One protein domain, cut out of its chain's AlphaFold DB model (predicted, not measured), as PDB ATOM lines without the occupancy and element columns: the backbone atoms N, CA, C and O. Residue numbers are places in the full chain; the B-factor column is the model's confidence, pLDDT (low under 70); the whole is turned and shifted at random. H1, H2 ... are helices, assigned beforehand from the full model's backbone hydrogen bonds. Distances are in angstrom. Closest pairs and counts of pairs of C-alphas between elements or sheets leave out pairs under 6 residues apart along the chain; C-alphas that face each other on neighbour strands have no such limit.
ATOM      1  N   VAL A  10     453.795 376.172 362.713       79.31
ATOM      2  CA  VAL A  10     453.330 375.497 361.488       79.31
ATOM      3  C   VAL A  10     454.507 374.977 360.654       79.31
ATOM      4  O   VAL A  10     454.442 373.859 360.132       79.31
ATOM      5  N   TRP A  11     455.606 375.732 360.557       79.12
ATOM      6  CA  TRP A  11     456.817 375.277 359.864       79.12
ATOM      7  C   TRP A  11     457.464 374.072 360.546       79.12
ATOM      8  O   TRP A  11     457.808 373.106 359.860       79.12
ATOM      9  N   GLN A  12     457.584 374.082 361.877       83.31
ATOM     10  CA  GLN A  12     458.131 372.948 362.629       83.31
ATOM     11  C   GLN A  12     457.269 371.691 362.464       83.31
ATOM     12  O   GLN A  12     457.801 370.626 362.141       83.31
ATOM     13  N   ALA A  13     455.940 371.817 362.555       82.75
ATOM     14  CA  ALA A  13     455.019 370.702 362.329       82.75
ATOM     15  C   ALA A  13     455.145 370.110 360.910       82.75
ATOM     16  O   ALA A  13     455.100 368.891 360.727       82.75
ATOM     17  N   ASN A  14     455.357 370.950 359.891       82.56
ATOM     18  CA  ASN A  14     455.529 370.489 358.512       82.56
ATOM     19  C   ASN A  14     456.886 369.789 358.290       82.56
ATOM     20  O   ASN A  14     456.976 368.806 357.552       82.56
ATOM     21  N   ILE A  15     457.943 370.251 358.968       85.25
ATOM     22  CA  ILE A  15     459.261 369.598 358.971       85.25
ATOM     23  C   ILE A  15     459.186 368.230 359.658       85.25
ATOM     24  O   ILE A  15     459.749 367.259 359.151       85.25
ATOM     25  N   GLU A  16     458.497 368.129 360.795       85.31
ATOM     26  CA  GLU A  16     458.294 366.863 361.506       85.31
ATOM     27  C   GLU A  16     457.475 365.869 360.679       85.31
ATOM     28  O   GLU A  16     457.865 364.705 360.567       85.31
ATOM     29  N   ASN A  17     456.411 366.329 360.020       83.81
ATOM     30  CA  ASN A  17     455.608 365.499 359.125       83.81
ATOM     31  C   ASN A  17     456.431 365.012 357.917       83.81
ATOM     32  O   ASN A  17     456.446 363.824 357.599       83.81
ATOM     33  N   SER A  18     457.226 365.895 357.302       76.81
ATOM     34  CA  SER A  18     458.149 365.525 356.220       76.81
ATOM     35  C   SER A  18     459.188 364.488 356.672       76.81
ATOM     36  O   SER A  18     459.423 363.493 355.982       76.81
ATOM     37  N   LYS A  19     459.752 364.637 357.879       83.38
ATOM     38  CA  LYS A  19     460.653 363.636 358.479       83.38
ATOM     39  C   LYS A  19     459.952 362.294 358.708       83.38
ATOM     40  O   LYS A  19     460.537 361.259 358.392       83.38
ATOM     41  N   GLN A  20     458.717 362.291 359.214       76.12
ATOM     42  CA  GLN A  20     457.930 361.066 359.407       76.12
ATOM     43  C   GLN A  20     457.614 360.361 358.081       76.12
ATOM     44  O   GLN A  20     457.745 359.138 357.998       76.12
ATOM     45  N   ILE A  21     457.274 361.106 357.027       75.44
ATOM     46  CA  ILE A  21     457.048 360.565 355.677       75.44
ATOM     47  C   ILE A  21     458.337 359.938 355.125       75.44
ATOM     48  O   ILE A  21     458.312 358.811 354.634       75.44
ATOM     49  N   CYS A  22     459.482 360.611 355.268       69.62
ATOM     50  CA  CYS A  22     460.782 360.082 354.843       69.62
ATOM     51  C   CYS A  22     461.171 358.791 355.585       69.62
ATOM     52  O   CYS A  22     461.605 357.830 354.953       69.62
ATOM     53  N   LEU A  23     460.978 358.741 356.908       71.75
ATOM     54  CA  LEU A  23     461.231 357.547 357.728       71.75
ATOM     55  C   LEU A  23     460.318 356.376 357.337       71.75
ATOM     56  O   LEU A  23     460.760 355.228 357.275       71.75
ATOM     57  N   SER A  24     459.050 356.671 357.047       72.25
ATOM     58  CA  SER A  24     458.065 355.678 356.610       72.25
ATOM     59  C   SER A  24     458.428 355.093 355.240       72.25
ATOM     60  O   SER A  24     458.360 353.879 355.055       72.25
ATOM     61  N   ASN A  25     458.891 355.937 354.311       74.00
ATOM     62  CA  ASN A  25     459.350 355.515 352.987       74.00
ATOM     63  C   ASN A  25     460.630 354.661 353.054       74.00
ATOM     64  O   ASN A  25     460.711 353.642 352.373       74.00
ATOM     65  N   ASP A  26     461.594 355.008 353.916       79.25
ATOM     66  CA  ASP A  26     462.817 354.207 354.121       79.25
ATOM     67  C   ASP A  26     462.507 352.815 354.705       79.25
ATOM     68  O   ASP A  26     463.088 351.802 354.306       79.25
ATOM     69  N   ASN A  27     461.539 352.730 355.622       80.81
ATOM     70  CA  ASN A  27     461.088 351.450 356.165       80.81
ATOM     71  C   ASN A  27     460.363 350.597 355.105       80.81
ATOM     72  O   ASN A  27     460.581 349.387 355.014       80.81
ATOM     73  N   LEU A  28     459.537 351.221 354.259       76.69
ATOM     74  CA  LEU A  28     458.867 350.540 353.150       76.69
ATOM     75  C   LEU A  28     459.876 349.946 352.151       76.69
ATOM     76  O   LEU A  28     459.743 348.782 351.773       76.69
ATOM     77  N   ASP A  29     460.921 350.696 351.798       84.38
ATOM     78  CA  ASP A  29     461.987 350.234 350.901       84.38
ATOM     79  C   ASP A  29     462.786 349.060 351.487       84.38
ATOM     80  O   ASP A  29     463.136 348.110 350.775       84.38
ATOM     81  N   LYS A  30     463.041 349.072 352.802       88.81
ATOM     82  CA  LYS A  30     463.675 347.950 353.513       88.81
ATOM     83  C   LYS A  30     462.809 346.692 353.479       88.81
ATOM     84  O   LYS A  30     463.315 345.615 353.160       88.81
ATOM     85  N   ASN A  31     461.512 346.827 353.744       88.94
ATOM     86  CA  ASN A  31     460.574 345.703 353.712       88.94
ATOM     87  C   ASN A  31     460.425 345.124 352.299       88.94
ATOM     88  O   ASN A  31     460.416 343.906 352.129       88.94
ATOM     89  N   LEU A  32     460.384 345.975 351.270       88.12
ATOM     90  CA  LEU A  32     460.332 345.538 349.874       88.12
ATOM     91  C   LEU A  32     461.584 344.729 349.507       88.12
ATOM     92  O   LEU A  32     461.475 343.638 348.943       88.12
ATOM     93  N   ARG A  33     462.776 345.213 349.882       90.62
ATOM     94  CA  ARG A  33     464.034 344.472 349.686       90.62
ATOM     95  C   ARG A  33     464.009 343.110 350.372       90.62
ATOM     96  O   ARG A  33     464.412 342.135 349.745       90.62
ATOM     97  N   LEU A  34     463.506 343.035 351.606       93.56
ATOM     98  CA  LEU A  34     463.376 341.776 352.341       93.56
ATOM     99  C   LEU A  34     462.470 340.782 351.595       93.56
ATOM    100  O   LEU A  34     462.856 339.637 351.366       93.56
ATOM    101  N   ILE A  35     461.303 341.236 351.135       91.44
ATOM    102  CA  ILE A  35     460.367 340.401 350.369       91.44
ATOM    103  C   ILE A  35     461.026 339.888 349.081       91.44
ATOM    104  O   ILE A  35     460.952 338.696 348.781       91.44
ATOM    105  N   LEU A  36     461.721 340.757 348.338       91.56
ATOM    106  CA  LEU A  36     462.433 340.356 347.121       91.56
ATOM    107  C   LEU A  36     463.548 339.345 347.405       91.56
ATOM    108  O   LEU A  36     463.709 338.403 346.629       91.56
ATOM    109  N   THR A  37     464.277 339.488 348.515       93.88
ATOM    110  CA  THR A  37     465.284 338.495 348.916       93.88
ATOM    111  C   THR A  37     464.660 337.142 349.239       93.88
ATOM    112  O   THR A  37     465.146 336.130 348.741       93.88
ATOM    113  N   SER A  38     463.547 337.106 349.976       94.75
ATOM    114  CA  SER A  38     462.861 335.852 350.309       94.75
ATOM    115  C   SER A  38     462.287 335.158 349.070       94.75
ATOM    116  O   SER A  38     462.372 333.938 348.939       94.75
ATOM    117  N   ILE A  39     461.744 335.918 348.112       92.62
ATOM    118  CA  ILE A  39     461.259 335.359 346.839       92.62
ATOM    119  C   ILE A  39     462.428 334.824 346.000       92.62
ATOM    120  O   ILE A  39     462.311 333.760 345.387       92.62
ATOM    121  N   ALA A  40     463.561 335.529 345.972       94.25
ATOM    122  CA  ALA A  40     464.763 335.069 345.279       94.25
ATOM    123  C   ALA A  40     465.319 333.774 345.893       94.25
ATOM    124  O   ALA A  40     465.704 332.860 345.162       94.25
ATOM    125  N   GLU A  41     465.293 333.656 347.220       95.06
ATOM    126  CA  GLU A  41     465.653 332.431 347.933       95.06
ATOM    127  C   GLU A  41     464.720 331.269 347.559       95.06
ATOM    128  O   GLU A  41     465.189 330.205 347.149       95.06
ATOM    129  N   ALA A  42     463.402 331.491 347.576       94.62
ATOM    130  CA  ALA A  42     462.425 330.489 347.148       94.62
ATOM    131  C   ALA A  42     462.645 330.047 345.686       94.62
ATOM    132  O   ALA A  42     462.566 328.857 345.370       94.62
ATOM    133  N   TYR A  43     462.974 330.984 344.789       94.62
ATOM    134  CA  TYR A  43     463.304 330.687 343.392       94.62
ATOM    135  C   TYR A  43     464.559 329.808 343.266       94.62
ATOM    136  O   TYR A  43     464.577 328.875 342.459       94.62
ATOM    137  N   ASN A  44     465.600 330.081 344.054       93.50
ATOM    138  CA  ASN A  44     466.841 329.305 344.031       93.50
ATOM    139  C   ASN A  44     466.653 327.899 344.617       93.50
ATOM    140  O   ASN A  44     467.201 326.939 344.070       93.50
ATOM    141  N   ASN A  45     465.817 327.766 345.649       94.81
ATOM    142  CA  ASN A  45     465.505 326.490 346.295       94.81
ATOM    143  C   ASN A  45     464.641 325.564 345.423       94.81
ATOM    144  O   ASN A  45     464.696 324.342 345.561       94.81
ATOM    145  N   ALA A  46     463.852 326.110 344.496       92.75
ATOM    146  CA  ALA A  46     463.027 325.306 343.602       92.75
ATOM    147  C   ALA A  46     463.874 324.516 342.584       92.75
ATOM    148  O   ALA A  46     464.707 325.084 341.872       92.75
ATOM    149  N   SER A  47     463.617 323.210 342.448       89.31
ATOM    150  CA  SER A  47     464.352 322.333 341.518       89.31
ATOM    151  C   SER A  47     463.853 322.432 340.074       89.31
ATOM    152  O   SER A  47     464.646 322.411 339.133       89.31
ATOM    153  N   HIS A  48     462.537 322.565 339.879       90.50
ATOM    154  CA  HIS A  48     461.917 322.562 338.553       90.50
ATOM    155  C   HIS A  48     461.599 323.964 338.042       90.50
ATOM    156  O   HIS A  48     461.172 324.851 338.786       90.50
ATOM    157  N   TRP A  49     461.734 324.141 336.724       90.44
ATOM    158  CA  TRP A  49     461.393 325.394 336.053       90.44
ATOM    159  C   TRP A  49     459.932 325.800 336.270       90.44
ATOM    160  O   TRP A  49     459.664 326.982 336.445       90.44
ATOM    161  N   THR A  50     458.996 324.850 336.315       91.00
ATOM    162  CA  THR A  50     457.572 325.142 336.534       91.00
ATOM    163  C   THR A  50     457.356 325.903 337.841       91.00
ATOM    164  O   THR A  50     456.761 326.977 337.823       91.00
ATOM    165  N   ILE A  51     457.943 325.423 338.941       92.19
ATOM    166  CA  ILE A  51     457.863 326.062 340.263       92.19
ATOM    167  C   ILE A  51     458.606 327.406 340.252       92.19
ATOM    168  O   ILE A  51     458.077 328.419 340.701       92.19
ATOM    169  N   ARG A  52     459.802 327.460 339.654       94.31
ATOM    170  CA  ARG A  52     460.559 328.714 339.491       94.31
ATOM    171  C   ARG A  52     459.769 329.782 338.735       94.31
ATOM    172  O   ARG A  52     459.794 330.949 339.115       94.31
ATOM    173  N   ARG A  53     459.062 329.392 337.673       94.62
ATOM    174  CA  ARG A  53     458.194 330.267 336.880       94.62
ATOM    175  C   ARG A  53     457.018 330.770 337.712       94.62
ATOM    176  O   ARG A  53     456.717 331.955 337.628       94.62
ATOM    177  N   GLN A  54     456.401 329.908 338.522       94.19
ATOM    178  CA  GLN A  54     455.311 330.280 339.429       94.19
ATOM    179  C   GLN A  54     455.780 331.311 340.459       94.19
ATOM    180  O   GLN A  54     455.206 332.394 340.528       94.19
ATOM    181  N   ILE A  55     456.875 331.035 341.171       94.62
ATOM    182  CA  ILE A  55     457.459 331.949 342.166       94.62
ATOM    183  C   ILE A  55     457.814 333.293 341.521       94.62
ATOM    184  O   ILE A  55     457.424 334.352 342.006       94.62
ATOM    185  N   LEU A  56     458.496 333.262 340.373       94.56
ATOM    186  CA  LEU A  56     458.888 334.476 339.663       94.56
ATOM    187  C   LEU A  56     457.672 335.270 339.155       94.56
ATOM    188  O   LEU A  56     457.710 336.500 339.138       94.56
ATOM    189  N   SER A  57     456.584 334.592 338.773       95.56
ATOM    190  CA  SER A  57     455.362 335.234 338.264       95.56
ATOM    191  C   SER A  57     454.669 336.122 339.301       95.56
ATOM    192  O   SER A  57     453.960 337.047 338.914       95.56
ATOM    193  N   ILE A  58     454.928 335.903 340.598       93.81
ATOM    194  CA  ILE A  58     454.396 336.730 341.690       93.81
ATOM    195  C   ILE A  58     454.856 338.186 341.535       93.81
ATOM    196  O   ILE A  58     454.039 339.095 341.642       93.81
ATOM    197  N   MET A  59     456.139 338.401 341.216       91.62
ATOM    198  CA  MET A  59     456.745 339.739 341.123       91.62
ATOM    199  C   MET A  59     457.006 340.223 339.689       91.62
ATOM    200  O   MET A  59     457.230 341.412 339.474       91.62
ATOM    201  N   ALA A  60     456.956 339.342 338.684       91.19
ATOM    202  CA  ALA A  60     457.331 339.678 337.305       91.19
ATOM    203  C   ALA A  60     456.445 340.748 336.631       91.19
ATOM    204  O   ALA A  60     456.847 341.328 335.621       91.19
ATOM    205  N   LYS A  61     455.239 340.993 337.161       89.50
ATOM    206  CA  LYS A  61     454.320 342.030 336.666       89.50
ATOM    207  C   LYS A  61     454.532 343.389 337.339       89.50
ATOM    208  O   LYS A  61     454.308 344.407 336.694       89.50
ATOM    209  N   ASP A  62     454.988 343.387 338.590       89.12
ATOM    210  CA  ASP A  62     455.056 344.587 339.433       89.12
ATOM    211  C   ASP A  62     456.472 345.176 339.501       89.12
ATOM    212  O   ASP A  62     456.651 346.343 339.837       89.12
ATOM    213  N   VAL A  63     457.493 344.379 339.168       89.06
ATOM    214  CA  VAL A  63     458.903 344.753 339.303       89.06
ATOM    215  C   VAL A  63     459.625 344.619 337.963       89.06
ATOM    216  O   VAL A  63     459.402 343.683 337.193       89.06
ATOM    217  N   THR A  64     460.520 345.567 337.669       92.19
ATOM    218  CA  THR A  64     461.300 345.549 336.425       92.19
ATOM    219  C   THR A  64     462.351 344.438 336.420       92.19
ATOM    220  O   THR A  64     462.884 344.046 337.461       92.19
ATOM    221  N   PHE A  65     462.714 343.967 335.223       91.00
ATOM    222  CA  PHE A  65     463.757 342.952 335.049       91.00
ATOM    223  C   PHE A  65     465.092 343.368 335.683       91.00
ATOM    224  O   PHE A  65     465.733 342.558 336.349       91.00
ATOM    225  N   SER A  66     465.487 344.634 335.519       91.19
ATOM    226  CA  SER A  66     466.735 345.166 336.071       91.19
ATOM    227  C   SER A  66     466.782 345.050 337.592       91.19
ATOM    228  O   SER A  66     467.799 344.632 338.132       91.19
ATOM    229  N   THR A  67     465.674 345.355 338.274       89.75
ATOM    230  CA  THR A  67     465.579 345.261 339.735       89.75
ATOM    231  C   THR A  67     465.662 343.812 340.210       89.75
ATOM    232  O   THR A  67     466.419 343.514 341.127       89.75
ATOM    233  N   ILE A  68     464.939 342.888 339.569       91.44
ATOM    234  CA  ILE A  68     464.950 341.469 339.964       91.44
ATOM    235  C   ILE A  68     466.322 340.837 339.737       91.44
ATOM    236  O   ILE A  68     466.774 340.026 340.542       91.44
ATOM    237  N   ARG A  69     467.011 341.227 338.661       93.38
ATOM    238  CA  ARG A  69     468.338 340.706 338.330       93.38
ATOM    239  C   ARG A  69     469.388 341.008 339.404       93.38
ATOM    240  O   ARG A  69     470.355 340.265 339.513       93.38
ATOM    241  N   ILE A  70     469.188 342.046 340.220       92.69
ATOM    242  CA  ILE A  70     470.048 342.337 341.380       92.69
ATOM    243  C   ILE A  70     469.978 341.193 342.406       92.69
ATOM    244  O   ILE A  70     470.990 340.855 343.010       92.69
ATOM    245  N   PHE A  71     468.806 340.577 342.577       91.88
ATOM    246  CA  PHE A  71     468.582 339.488 343.532       91.88
ATOM    247  C   PHE A  71     468.801 338.098 342.918       91.88
ATOM    248  O   PHE A  71     469.156 337.160 343.625       91.88
ATOM    249  N   ILE A  72     468.596 337.955 341.604       92.50
ATOM    250  CA  ILE A  72     468.781 336.701 340.862       92.50
ATOM    251  C   ILE A  72     469.679 336.981 339.643       92.50
ATOM    252  O   ILE A  72     469.166 337.253 338.552       92.50
ATOM    253  N   PRO A  73     471.015 336.926 339.795       90.44
ATOM    254  CA  PRO A  73     471.947 337.316 338.732       90.44
ATOM    255  C   PRO A  73     471.859 336.415 337.491       90.44
ATOM    256  O   PRO A  73     471.991 336.903 336.366       90.44
ATOM    257  N   ASP A  74     471.536 335.133 337.685       91.62
ATOM    258  CA  ASP A  74     471.422 334.124 336.621       91.62
ATOM    259  C   ASP A  74     470.080 334.178 335.866       91.62
ATOM    260  O   ASP A  74     469.775 333.322 335.025       91.62
ATOM    261  N   LEU A  75     469.223 335.160 336.170       92.38
ATOM    262  CA  LEU A  75     467.921 335.279 335.532       92.38
ATOM    263  C   LEU A  75     468.050 335.814 334.101       92.38
ATOM    264  O   LEU A  75     468.484 336.941 333.858       92.38
ATOM    265  N   THR A  76     467.577 335.029 333.133       94.44
ATOM    266  CA  THR A  76     467.512 335.454 331.733       94.44
ATOM    267  C   THR A  76     466.229 336.234 331.436       94.44
ATOM    268  O   THR A  76     465.165 335.957 331.997       94.44
ATOM    269  N   SER A  77     466.303 337.163 330.476       93.50
ATOM    270  CA  SER A  77     465.135 337.927 330.000       93.50
ATOM    271  C   SER A  77     464.006 337.009 329.507       93.50
ATOM    272  O   SER A  77     462.831 337.239 329.784       93.50
ATOM    273  N   HIS A  78     464.357 335.891 328.860       95.50
ATOM    274  CA  HIS A  78     463.381 334.894 328.425       95.50
ATOM    275  C   HIS A  78     462.583 334.300 329.598       95.50
ATOM    276  O   HIS A  78     461.353 334.249 329.540       95.50
ATOM    277  N   ARG A  79     463.261 333.888 330.680       94.25
ATOM    278  CA  ARG A  79     462.615 333.330 331.880       94.25
ATOM    279  C   ARG A  79     461.717 334.354 332.567       94.25
ATOM    280  O   ARG A  79     460.596 334.021 332.945       94.25
ATOM    281  N   PHE A  80     462.169 335.602 332.648       95.31
ATOM    282  CA  PHE A  80     461.364 336.706 333.162       95.31
ATOM    283  C   PHE A  80     460.089 336.928 332.331       95.31
ATOM    284  O   PHE A  80     458.987 336.926 332.875       95.31
ATOM    285  N   ASN A  81     460.208 337.005 331.003       95.56
ATOM    286  CA  ASN A  81     459.054 337.166 330.112       95.56
ATOM    287  C   ASN A  81     458.097 335.965 330.161       95.56
ATOM    288  O   ASN A  81     456.889 336.126 329.991       95.56
ATOM    289  N   MET A  82     458.614 334.756 330.386       94.25
ATOM    290  CA  MET A  82     457.788 333.560 330.570       94.25
ATOM    291  C   MET A  82     456.997 333.592 331.878       94.25
ATOM    292  O   MET A  82     455.829 333.212 331.881       94.25
ATOM    293  N   ALA A  83     457.603 334.066 332.965       95.19
ATOM    294  CA  ALA A  83     456.918 334.266 334.240       95.19
ATOM    295  C   ALA A  83     455.890 335.404 334.173       95.19
ATOM    296  O   ALA A  83     454.805 335.283 334.731       95.19
ATOM    297  N   ARG A  84     456.184 336.476 333.429       95.12
ATOM    298  CA  ARG A  84     455.227 337.561 333.181       95.12
ATOM    299  C   ARG A  84     454.008 337.075 332.396       95.12
ATOM    300  O   ARG A  84     452.889 337.293 332.835       95.12
ATOM    301  N   ARG A  85     454.226 336.322 331.311       94.94
ATOM    302  CA  ARG A  85     453.133 335.673 330.567       94.94
ATOM    303  C   ARG A  85     452.314 334.741 331.455       94.94
ATOM    304  O   ARG A  85     451.096 334.768 331.391       94.94
ATOM    305  N   HIS A  86     452.966 333.955 332.304       94.69
ATOM    306  CA  HIS A  86     452.263 333.105 333.263       94.69
ATOM    307  C   HIS A  86     451.343 333.914 334.190       94.69
ATOM    308  O   HIS A  86     450.188 333.545 334.365       94.69
ATOM    309  N   ALA A  87     451.818 335.046 334.717       93.94
ATOM    310  CA  ALA A  87     451.001 335.928 335.547       93.94
ATOM    311  C   ALA A  87     449.784 336.514 334.805       93.94
ATOM    312  O   ALA A  87     448.780 336.804 335.449       93.94
ATOM    313  N   ASP A  88     449.879 336.706 333.485       93.19
ATOM    314  CA  ASP A  88     448.793 337.256 332.666       93.19
ATOM    315  C   ASP A  88     447.738 336.208 332.276       93.19
ATOM    316  O   ASP A  88     446.558 336.542 332.256       93.19
ATOM    317  N   PHE A  89     448.141 334.966 331.979       90.69
ATOM    318  CA  PHE A  89     447.219 333.910 331.528       90.69
ATOM    319  C   PHE A  89     446.699 333.020 332.662       90.69
ATOM    320  O   PHE A  89     445.504 332.761 332.728       90.69
ATOM    321  N   GLU A  90     447.581 332.569 333.553       90.12
ATOM    322  CA  GLU A  90     447.252 331.616 334.629       90.12
ATOM    323  C   GLU A  90     447.009 332.331 335.966       90.12
ATOM    324  O   GLU A  90     446.314 331.833 336.847       90.12
ATOM    325  N   GLY A  91     447.596 333.520 336.126       90.50
ATOM    326  CA  GLY A  91     447.592 334.285 337.368       90.50
ATOM    327  C   GLY A  91     448.920 334.210 338.129       90.50
ATOM    328  O   GLY A  91     449.790 333.366 337.888       90.50
TER     329      GLY A  91
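Overview. This is residues 10 to 91 of the 226 residues of the protein "Hypothetical protein" of Rotaria sordida (UniProt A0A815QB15). One long helix, H1, sticks out with residues 10 to 32 as an arm from a compact head, where its other end meets three short helices: H2 folds back along it, H3 crosses it, and H4 crosses H2. The printed part has 82 residues, 67 of them in the four named helices, H1 to H4 in order along the chain, with no named strand; its class is all helix, and it is only just loose, close to extended, with a radius of gyration of the C-alphas of 17.1 A and spans of 57 by 25 by 18 A.

Along the chain. H1, residues 10 to 45, begins at C-alpha (453.330, 375.497, 361.488) and is 52.7 A long. H2 is residues 49 to 59, 15.9 A; H3, 65 to 71, 10.4 A; H4, 77 to 89, 18.4 A, ending at C-alpha (447.219, 333.910, 331.528).

Arrangement. H1, with residues 39 to 44 alone, touches H2 in a helical hairpin, a shallow tilt of 6 degrees, opposite ways; the closest C-alphas, Tyr 43 and Arg 52, are 5.2 A apart. H4 touches H2 about perpendicular, 74 degrees; closest C-alphas Ser 57 and Ala 83, 4.4 A. H1, with residues 36 to 40 alone, touches H3; closest C-alphas Ala 40 and Phe 71, 6.1 A. Every O i to N i+4 pair is within hydrogen-bond range in H1 and H4, 5 of 7 in H2, and 1 of 3 in H3, with 3 of 4 O i to N i+3 pairs.

Size, cuts and confidence. C-alphas 10 and 48, the farthest apart, are 58.3 A apart. The printed part has no cut, and its three links are tight. Of the printed residues, Cys 22 alone has pLDDT under 70.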